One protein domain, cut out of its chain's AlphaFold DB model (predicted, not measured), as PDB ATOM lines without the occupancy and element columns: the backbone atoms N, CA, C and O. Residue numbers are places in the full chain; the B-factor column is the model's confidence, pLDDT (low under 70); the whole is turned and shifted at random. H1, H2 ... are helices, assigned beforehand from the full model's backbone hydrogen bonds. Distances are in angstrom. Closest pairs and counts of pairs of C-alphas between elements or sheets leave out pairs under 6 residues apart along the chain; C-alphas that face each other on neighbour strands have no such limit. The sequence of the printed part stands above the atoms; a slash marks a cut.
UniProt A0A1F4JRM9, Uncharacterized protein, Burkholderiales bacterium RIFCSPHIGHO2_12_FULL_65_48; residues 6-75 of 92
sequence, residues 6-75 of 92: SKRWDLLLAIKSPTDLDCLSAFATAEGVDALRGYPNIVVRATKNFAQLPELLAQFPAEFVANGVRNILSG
ATOM      1  N   SER A   6      38.920 -33.823  31.032       65.12
ATOM      2  CA  SER A   6      39.653 -32.665  31.575       65.12
ATOM      3  C   SER A   6      39.411 -32.387  33.054       65.12
ATOM      4  O   SER A   6      40.214 -31.709  33.690       65.12
ATOM      5  N   LYS A   7      38.293 -32.862  33.610       69.06
ATOM      6  CA  LYS A   7      37.986 -32.728  35.042       69.06
ATOM      7  C   LYS A   7      38.382 -33.966  35.826       69.06
ATOM      8  O   LYS A   7      38.657 -33.865  37.018       69.06
ATOM      9  N   ARG A   8      38.355 -35.134  35.185       74.25
ATOM     10  CA  ARG A   8      38.644 -36.406  35.837       74.25
ATOM     11  C   ARG A   8      39.143 -37.408  34.803       74.25
ATOM     12  O   ARG A   8      38.361 -37.918  34.004       74.25
ATOM     13  N   TRP A   9      40.440 -37.693  34.852       78.62
ATOM     14  CA  TRP A   9      41.131 -38.575  33.910       78.62
ATOM     15  C   TRP A   9      40.506 -39.975  33.820       78.62
ATOM     16  O   TRP A   9      40.450 -40.551  32.740       78.62
ATOM     17  N   ASP A  10      39.961 -40.487  34.925       76.38
ATOM     18  CA  ASP A  10      39.299 -41.796  35.003       76.38
ATOM     19  C   ASP A  10      38.087 -41.910  34.057       76.38
ATOM     20  O   ASP A  10      37.778 -42.980  33.536       76.38
ATOM     21  N   LEU A  11      37.446 -40.783  33.719       75.44
ATOM     22  CA  LEU A  11      36.341 -40.767  32.757       75.44
ATOM     23  C   LEU A  11      36.796 -41.129  31.341       75.44
ATOM     24  O   LEU A  11      35.983 -41.626  30.567       75.44
ATOM     25  N   LEU A  12      38.079 -40.938  31.013       75.94
ATOM     26  CA  LEU A  12      38.662 -41.408  29.758       75.94
ATOM     27  C   LEU A  12      38.530 -42.930  29.623       75.94
ATOM     28  O   LEU A  12      38.184 -43.420  28.551       75.94
ATOM     29  N   LEU A  13      38.760 -43.670  30.711       72.50
ATOM     30  CA  LEU A  13      38.649 -45.132  30.735       72.50
ATOM     31  C   LEU A  13      37.193 -45.596  30.598       72.50
ATOM     32  O   LEU A  13      36.933 -46.679  30.080       72.50
ATOM     33  N   ALA A  14      36.240 -44.762  31.021       76.06
ATOM     34  CA  ALA A  14      34.813 -45.014  30.854       76.06
ATOM     35  C   ALA A  14      34.295 -44.694  29.435       76.06
ATOM     36  O   ALA A  14      33.188 -45.110  29.075       76.06
ATOM     37  N   ILE A  15      35.061 -43.966  28.613       74.69
ATOM     38  CA  ILE A  15      34.680 -43.646  27.235       74.69
ATOM     39  C   ILE A  15      34.990 -44.845  26.329       74.69
ATOM     40  O   ILE A  15      36.129 -45.272  26.180       74.69
ATOM     41  N   LYS A  16      33.956 -45.363  25.654       69.94
ATOM     42  CA  LYS A  16      34.059 -46.524  24.748       69.94
ATOM     43  C   LYS A  16      34.956 -46.279  23.526       69.94
ATOM     44  O   LYS A  16      35.597 -47.207  23.047       69.94
ATOM     45  N   SER A  17      34.984 -45.037  23.039       72.88
ATOM     46  CA  SER A  17      35.760 -44.606  21.871       72.88
ATOM     47  C   SER A  17      36.369 -43.221  22.129       72.88
ATOM     48  O   SER A  17      35.798 -42.226  21.683       72.88
ATOM     49  N   PRO A  18      37.473 -43.122  22.893       74.44
ATOM     50  CA  PRO A  18      38.077 -41.834  23.214       74.44
ATOM     51  C   PRO A  18      38.743 -41.248  21.968       74.44
ATOM     52  O   PRO A  18      39.517 -41.935  21.286       74.44
ATOM     53  N   THR A  19      38.440 -39.984  21.673       80.94
ATOM     54  CA  THR A  19      39.103 -39.243  20.593       80.94
ATOM     55  C   THR A  19      40.517 -38.831  21.002       80.94
ATOM     56  O   THR A  19      40.887 -38.880  22.179       80.94
ATOM     57  N   ASP A  20      41.336 -38.414  20.038       82.56
ATOM     58  CA  ASP A  20      42.692 -37.925  20.313       82.56
ATOM     59  C   ASP A  20      42.665 -36.678  21.234       82.56
ATOM     60  O   ASP A  20      43.550 -36.503  22.073       82.56
ATOM     61  N   LEU A  21      41.602 -35.866  21.145       77.94
ATOM     62  CA  LEU A  21      41.367 -34.683  21.982       77.94
ATOM     63  C   LEU A  21      40.880 -35.053  23.392       77.94
ATOM     64  O   LEU A  21      41.281 -34.409  24.359       77.94
ATOM     65  N   ASP A  22      40.087 -36.121  23.541       81.88
ATOM     66  CA  ASP A  22      39.750 -36.683  24.860       81.88
ATOM     67  C   ASP A  22      41.004 -37.213  25.566       81.88
ATOM     68  O   ASP A  22      41.192 -36.975  26.758       81.88
ATOM     69  N   CYS A  23      41.892 -37.884  24.820       81.44
ATOM     70  CA  CYS A  23      43.171 -38.361  25.347       81.44
ATOM     71  C   CYS A  23      44.008 -37.186  25.854       81.44
ATOM     72  O   CYS A  23      44.476 -37.239  26.985       81.44
ATOM     73  N   LEU A  24      44.135 -36.114  25.058       82.25
ATOM     74  CA  LEU A  24      44.807 -34.883  25.478       82.25
ATOM     75  C   LEU A  24      44.126 -34.272  26.712       82.25
ATOM     76  O   LEU A  24      44.792 -33.942  27.683       82.25
ATOM     77  N   SER A  25      42.798 -34.195  26.713       82.94
ATOM     78  CA  SER A  25      41.991 -33.687  27.825       82.94
ATOM     79  C   SER A  25      42.255 -34.412  29.137       82.94
ATOM     80  O   SER A  25      42.352 -33.772  30.177       82.94
ATOM     81  N   ALA A  26      42.466 -35.723  29.116       83.31
ATOM     82  CA  ALA A  26      42.788 -36.467  30.329       83.31
ATOM     83  C   ALA A  26      44.152 -36.080  30.941       83.31
ATOM     84  O   ALA A  26      44.329 -36.194  32.155       83.31
ATOM     85  N   PHE A  27      45.077 -35.529  30.142       83.38
ATOM     86  CA  PHE A  27      46.329 -34.937  30.628       83.38
ATOM     87  C   PHE A  27      46.153 -33.525  31.211       83.38
ATOM     88  O   PHE A  27      47.116 -32.971  31.719       83.38
ATOM     89  N   ALA A  28      44.954 -32.930  31.211       82.69
ATOM     90  CA  ALA A  28      44.704 -31.608  31.805       82.69
ATOM     91  C   ALA A  28      44.744 -31.600  33.350       82.69
ATOM     92  O   ALA A  28      44.535 -30.561  33.981       82.69
ATOM     93  N   THR A  29      44.991 -32.754  33.974       82.62
ATOM     94  CA  THR A  29      45.085 -32.930  35.428       82.62
ATOM     95  C   THR A  29      46.414 -33.588  35.785       82.62
ATOM     96  O   THR A  29      46.855 -34.494  35.083       82.62
ATOM     97  N   ALA A  30      47.048 -33.165  36.884       83.19
ATOM     98  CA  ALA A  30      48.322 -33.742  37.321       83.19
ATOM     99  C   ALA A  30      48.193 -35.245  37.641       83.19
ATOM    100  O   ALA A  30      49.047 -36.040  37.266       83.19
ATOM    101  N   GLU A  31      47.079 -35.647  38.258       82.81
ATOM    102  CA  GLU A  31      46.766 -37.060  38.503       82.81
ATOM    103  C   GLU A  31      46.598 -37.844  37.198       82.81
ATOM    104  O   GLU A  31      47.108 -38.953  37.076       82.81
ATOM    105  N   GLY A  32      45.928 -37.264  36.198       81.44
ATOM    106  CA  GLY A  32      45.785 -37.883  34.884       81.44
ATOM    107  C   GLY A  32      47.114 -38.037  34.169       81.44
ATOM    108  O   GLY A  32      47.373 -39.081  33.587       81.44
ATOM    109  N   VAL A  33      47.997 -37.048  34.265       82.44
ATOM    110  CA  VAL A  33      49.353 -37.142  33.721       82.44
ATOM    111  C   VAL A  33      50.132 -38.294  34.362       82.44
ATOM    112  O   VAL A  33      50.705 -39.110  33.638       82.44
ATOM    113  N   ASP A  34      50.132 -38.401  35.691       84.44
ATOM    114  CA  ASP A  34      50.878 -39.459  36.380       84.44
ATOM    115  C   ASP A  34      50.252 -40.851  36.200       84.44
ATOM    116  O   ASP A  34      50.970 -41.839  36.069       84.44
ATOM    117  N   ALA A  35      48.926 -40.941  36.083       81.81
ATOM    118  CA  ALA A  35      48.243 -42.199  35.793       81.81
ATOM    119  C   ALA A  35      48.438 -42.639  34.329       81.81
ATOM    120  O   ALA A  35      48.671 -43.816  34.046       81.81
ATOM    121  N   LEU A  36      48.366 -41.700  33.378       80.12
ATOM    122  CA  LEU A  36      48.357 -41.983  31.939       80.12
ATOM    123  C   LEU A  36      49.752 -42.064  31.317       80.12
ATOM    124  O   LEU A  36      49.887 -42.638  30.236       80.12
ATOM    125  N   ARG A  37      50.806 -41.581  31.992       79.31
ATOM    126  CA  ARG A  37      52.205 -41.761  31.544       79.31
ATOM    127  C   ARG A  37      52.574 -43.231  31.316       79.31
ATOM    128  O   ARG A  37      53.428 -43.523  30.486       79.31
ATOM    129  N   GLY A  38      51.939 -44.151  32.048       77.75
ATOM    130  CA  GLY A  38      52.142 -45.595  31.919       77.75
ATOM    131  C   GLY A  38      51.445 -46.212  30.702       77.75
ATOM    132  O   GLY A  38      51.674 -47.380  30.393       77.75
ATOM    133  N   TYR A  39      50.611 -45.443  29.997       83.00
ATOM    134  CA  TYR A  39      49.805 -45.901  28.871       83.00
ATOM    135  C   TYR A  39      50.305 -45.279  27.558       83.00
ATOM    136  O   TYR A  39      49.768 -44.264  27.103       83.00
ATOM    137  N   PRO A  40      51.284 -45.905  26.876       77.75
ATOM    138  CA  PRO A  40      51.876 -45.350  25.656       77.75
ATOM    139  C   PRO A  40      50.847 -45.142  24.535       77.75
ATOM    140  O   PRO A  40      50.954 -44.189  23.774       77.75
ATOM    141  N   ASN A  41      49.791 -45.962  24.475       82.94
ATOM    142  CA  ASN A  41      48.695 -45.792  23.514       82.94
ATOM    143  C   ASN A  41      47.962 -44.447  23.660       82.94
ATOM    144  O   ASN A  41      47.506 -43.886  22.667       82.94
ATOM    145  N   ILE A  42      47.829 -43.943  24.890       82.06
ATOM    146  CA  ILE A  42      47.115 -42.695  25.191       82.06
ATOM    147  C   ILE A  42      48.050 -41.508  24.954       82.06
ATOM    148  O   ILE A  42      47.646 -40.535  24.321       82.06
ATOM    149  N   VAL A  43      49.318 -41.636  25.362       81.25
ATOM    150  CA  VAL A  43      50.371 -40.648  25.080       81.25
ATOM    151  C   VAL A  43      50.505 -40.427  23.572       81.25
ATOM    152  O   VAL A  43      50.413 -39.290  23.134       81.25
ATOM    153  N   VAL A  44      50.606 -41.489  22.762       83.44
ATOM    154  CA  VAL A  44      50.721 -41.402  21.288       83.44
ATOM    155  C   VAL A  44      49.493 -40.763  20.626       83.44
ATOM    156  O   VAL A  44      49.601 -40.144  19.571       83.44
ATOM    157  N   ARG A  45      48.300 -40.901  21.210       83.44
ATOM    158  CA  ARG A  45      47.107 -40.201  20.701       83.44
ATOM    159  C   ARG A  45      47.125 -38.728  21.079       83.44
ATOM    160  O   ARG A  45      46.858 -37.880  20.233       83.44
ATOM    161  N   ALA A  46      47.477 -38.417  22.321       82.69
ATOM    162  CA  ALA A  46      47.592 -37.042  22.781       82.69
ATOM    163  C   ALA A  46      48.730 -36.288  22.069       82.69
ATOM    164  O   ALA A  46      48.559 -35.108  21.760       82.69
ATOM    165  N   THR A  47      49.828 -36.959  21.695       82.88
ATOM    166  CA  THR A  47      50.923 -36.346  20.924       82.88
ATOM    167  C   THR A  47      50.501 -35.863  19.542       82.88
ATOM    168  O   THR A  47      51.114 -34.938  19.020       82.88
ATOM    169  N   LYS A  48      49.434 -36.418  18.953       83.44
ATOM    170  CA  LYS A  48      48.896 -35.912  17.681       83.44
ATOM    171  C   LYS A  48      48.338 -34.497  17.789       83.44
ATOM    172  O   LYS A  48      48.386 -33.761  16.815       83.44
ATOM    173  N   ASN A  49      47.794 -34.138  18.953       81.31
ATOM    174  CA  ASN A  49      47.309 -32.784  19.221       81.31
ATOM    175  C   ASN A  49      48.385 -31.928  19.898       81.31
ATOM    176  O   ASN A  49      48.389 -30.712  19.756       81.31
ATOM    177  N   PHE A  50      49.299 -32.556  20.639       80.81
ATOM    178  CA  PHE A  50      50.347 -31.866  21.371       80.81
ATOM    179  C   PHE A  50      51.678 -32.613  21.260       80.81
ATOM    180  O   PHE A  50      52.045 -33.408  22.124       80.81
ATOM    181  N   ALA A  51      52.423 -32.352  20.184       80.94
ATOM    182  CA  ALA A  51      53.656 -33.077  19.858       80.94
ATOM    183  C   ALA A  51      54.731 -33.006  20.959       80.94
ATOM    184  O   ALA A  51      55.537 -33.921  21.086       80.94
ATOM    185  N   GLN A  52      54.700 -31.955  21.783       78.69
ATOM    186  CA  GLN A  52      55.644 -31.708  22.878       78.69
ATOM    187  C   GLN A  52      55.290 -32.457  24.175       78.69
ATOM    188  O   GLN A  52      56.067 -32.436  25.129       78.69
ATOM    189  N   LEU A  53      54.146 -33.157  24.228       78.81
ATOM    190  CA  LEU A  53      53.710 -33.914  25.408       78.81
ATOM    191  C   LEU A  53      54.770 -34.890  25.958       78.81
ATOM    192  O   LEU A  53      54.997 -34.860  27.163       78.81
ATOM    193  N   PRO A  54      55.423 -35.757  25.155       77.69
ATOM    194  CA  PRO A  54      56.321 -36.779  25.685       77.69
ATOM    195  C   PRO A  54      57.630 -36.175  26.206       77.69
ATOM    196  O   PRO A  54      58.168 -36.664  27.194       77.69
ATOM    197  N   GLU A  55      58.110 -35.087  25.597       82.50
ATOM    198  CA  GLU A  55      59.262 -34.342  26.110       82.50
ATOM    199  C   GLU A  55      58.927 -33.634  27.424       82.50
ATOM    200  O   GLU A  55      59.705 -33.716  28.374       82.50
ATOM    201  N   LEU A  56      57.746 -33.008  27.525       79.69
ATOM    202  CA  LEU A  56      57.306 -32.393  28.778       79.69
ATOM    203  C   LEU A  56      57.070 -33.434  29.875       79.69
ATOM    204  O   LEU A  56      57.440 -33.191  31.013       79.69
ATOM    205  N   LEU A  57      56.518 -34.604  29.549       78.38
ATOM    206  CA  LEU A  57      56.358 -35.715  30.496       78.38
ATOM    207  C   LEU A  57      57.703 -36.245  31.018       78.38
ATOM    208  O   LEU A  57      57.755 -36.783  32.123       78.38
ATOM    209  N   ALA A  58      58.772 -36.128  30.227       80.62
ATOM    210  CA  ALA A  58      60.110 -36.582  30.595       80.62
ATOM    211  C   ALA A  58      60.913 -35.528  31.379       80.62
ATOM    212  O   ALA A  58      61.701 -35.897  32.249       80.62
ATOM    213  N   GLN A  59      60.733 -34.236  31.077       79.88
ATOM    214  CA  GLN A  59      61.490 -33.135  31.696       79.88
ATOM    215  C   GLN A  59      60.758 -32.430  32.840       79.88
ATOM    216  O   GLN A  59      61.411 -31.912  33.746       79.88
ATOM    217  N   PHE A  60      59.427 -32.377  32.806       80.38
ATOM    218  CA  PHE A  60      58.628 -31.549  33.702       80.38
ATOM    219  C   PHE A  60      57.676 -32.376  34.573       80.38
ATOM    220  O   PHE A  60      57.202 -33.441  34.175       80.38
ATOM    221  N   PRO A  61      57.361 -31.881  35.784       81.12
ATOM    222  CA  PRO A  61      56.377 -32.511  36.649       81.12
ATOM    223  C   PRO A  61      54.968 -32.449  36.047       81.12
ATOM    224  O   PRO A  61      54.634 -31.573  35.244       81.12
ATOM    225  N   ALA A  62      54.114 -33.361  36.512       82.62
ATOM    226  CA  ALA A  62      52.749 -33.544  36.037       82.62
ATOM    227  C   ALA A  62      51.888 -32.266  36.058       82.62
ATOM    228  O   ALA A  62      51.074 -32.060  35.161       82.62
ATOM    229  N   GLU A  63      52.092 -31.376  37.036       82.25
ATOM    230  CA  GLU A  63      51.411 -30.073  37.099       82.25
ATOM    231  C   GLU A  63      51.728 -29.169  35.903       82.25
ATOM    232  O   GLU A  63      50.827 -28.531  35.357       82.25
ATOM    233  N   PHE A  64      52.986 -29.133  35.459       82.88
ATOM    234  CA  PHE A  64      53.407 -28.298  34.332       82.88
ATOM    235  C   PHE A  64      52.831 -28.810  33.016       82.88
ATOM    236  O   PHE A  64      52.307 -28.029  32.220       82.88
ATOM    237  N   VAL A  65      52.875 -30.130  32.817       83.31
ATOM    238  CA  VAL A  65      52.256 -30.794  31.663       83.31
ATOM    239  C   VAL A  65      50.757 -30.501  31.639       83.31
ATOM    240  O   VAL A  65      50.233 -30.065  30.617       83.31
ATOM    241  N   ALA A  66      50.079 -30.654  32.780       85.12
ATOM    242  CA  ALA A  66      48.651 -30.389  32.901       85.12
ATOM    243  C   ALA A  66      48.291 -28.934  32.595       85.12
ATOM    244  O   ALA A  66      47.303 -28.676  31.907       85.12
ATOM    245  N   ASN A  67      49.102 -27.976  33.046       83.44
ATOM    246  CA  ASN A  67      48.883 -26.568  32.739       83.44
ATOM    247  C   ASN A  67      49.090 -26.261  31.244       83.44
ATOM    248  O   ASN A  67      48.274 -25.560  30.648       83.44
ATOM    249  N   GLY A  68      50.119 -26.841  30.615       80.75
ATOM    250  CA  GLY A  68      50.349 -26.724  29.170       80.75
ATOM    251  C   GLY A  68      49.195 -27.305  28.351       80.75
ATOM    252  O   GLY A  68      48.677 -26.657  27.446       80.75
ATOM    253  N   VAL A  69      48.708 -28.483  28.738       81.69
ATOM    254  CA  VAL A  69      47.546 -29.132  28.122       81.69
ATOM    255  C   VAL A  69      46.275 -28.291  28.279       81.69
ATOM    256  O   VAL A  69      45.532 -28.120  27.314       81.69
ATOM    257  N   ARG A  70      46.027 -27.711  29.462       82.19
ATOM    258  CA  ARG A  70      44.894 -26.791  29.685       82.19
ATOM    259  C   ARG A  70      44.982 -25.555  28.798       82.19
ATOM    260  O   ARG A  70      43.950 -25.115  28.304       82.19
ATOM    261  N   ASN A  71      46.182 -25.024  28.578       80.75
ATOM    262  CA  ASN A  71      46.401 -23.869  27.713       80.75
ATOM    263  C   ASN A  71      46.040 -24.178  26.246       80.75
ATOM    264  O   ASN A  71      45.319 -23.410  25.614       80.75
ATOM    265  N   ILE A  72      46.445 -25.352  25.752       77.88
ATOM    266  CA  ILE A  72      46.112 -25.836  24.402       77.88
ATOM    267  C   ILE A  72      44.607 -26.093  24.255       77.88
ATOM    268  O   ILE A  72      43.992 -25.656  23.287       77.88
ATOM    269  N   LEU A  73      43.983 -26.752  25.237       73.81
ATOM    270  CA  LEU A  73      42.539 -27.022  25.231       73.81
ATOM    271  C   LEU A  73      41.691 -25.755  25.367       73.81
ATOM    272  O   LEU A  73      40.564 -25.718  24.884       73.81
ATOM    273  N   SER A  74      42.214 -24.727  26.039       70.62
ATOM    274  CA  SER A  74      41.552 -23.430  26.180       70.62
ATOM    275  C   SER A  74      41.574 -22.607  24.888       70.62
ATOM    276  O   SER A  74      40.987 -21.526  24.875       70.62
ATOM    277  N   GLY A  75      42.237 -23.073  23.825       57.94
ATOM    278  CA  GLY A  75      42.351 -22.312  22.585       57.94
ATOM    279  C   GLY A  75      43.270 -21.099  22.717       57.94
ATOM    280  O   GLY A  75      43.085 -20.113  22.009       57.94
TER     281      GLY A  75
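AT A GLANCE: This is residues 6 to 75 of the 92 residues of an uncharacterized protein of Burkholderiales bacterium RIFCSPHIGHO2_12_FULL_65_48 (UniProt A0A1F4JRM9). Six short helices gather into a rounded cluster, with H2, H3, H4 and H6 set round the middle, H1 packed on H2 at one end of the longest axis, and H5 at the other end. The longest helix, H6, folds back along H5 as a hairpin and then crosses one side of the cluster, meeting H3 near its start and H2 near its end. The printed part has 70 residues with six named helices, H1 to H6 in order along the chain, and no named strand; the class is all helix. The whole is compact, with a radius of gyration of the C-alphas of 10.4 A and spans of 31 by 26 by 20 A.

IN THESE COORDINATES: After residues 6 to 9, H1 takes residues 10 to 14, beginning at C-alpha 10 at (39.299, -41.796, 35.003). H2 follows with residues 20 to 26, 10.1 A from first to last C-alpha. H3 is residues 30 to 36, 9.8 A long, and H4 is residues 40 to 46, also 9.8 A. H5 is residues 53 to 59, 10.0 A, ending at C-alpha 59 at (61.490, -33.135, 31.696). H6 is residues 62 to 73, 16.2 A, ending at C-alpha 73 at (42.539, -27.022, 25.231).

HOW THE PARTS SIT: H2 and H6 are the hubs, touching three helices each. H1 touches H2, the closest C-alphas being those of Leu 12 and Ala 26, 6.5 A apart. H2 touches H4 about perpendicular at 76 degrees, with the C-alphas of Leu 24 and Ala 46 closest at 4.4 A. H6 touches H2 with residues 69 to 73 alone, at a steep tilt of 46 degrees, opposite ways; the closest C-alphas, of Leu 24 and Val 69, are 6.9 A apart. With residues 62 to 66 alone it touches H3, about perpendicular at 88 degrees, and the C-alphas of Ala 30 and Ala 62 come to 4.6 A. H5 and H6 form a helical hairpin at a shallow tilt of 27 degrees, opposite ways; H6 touches H5 with residues 64 to 65 alone, closest at the C-alphas of Leu 56 and Val 65, 6.0 A. H4 and H5 only just touch, with 3 pairs of C-alphas within 8 A, the closest being Val 43 and Pro 54 at 7.1 A. H3 and H4 are close but not clearly touching, the C-alphas of Leu 36 and Ile 42 being 6.9 A apart. Among the pairs that are apart are H1 and H5, and H4 and H6. In H1, H2, H3, H4, H5 and H6 every O i to N i+4 pair is within hydrogen-bond range.

THE WHOLE: The two C-alphas farthest apart are those of Lys 16 and Gln 59, at 31.3 A. The printed part has no cut and no long link; the link from H4 to H5, 6 residues, is short, and the other four are tight. The mean pLDDT of the printed part is 79.4, and residues 6 to 7, 16 and 75 are under 70.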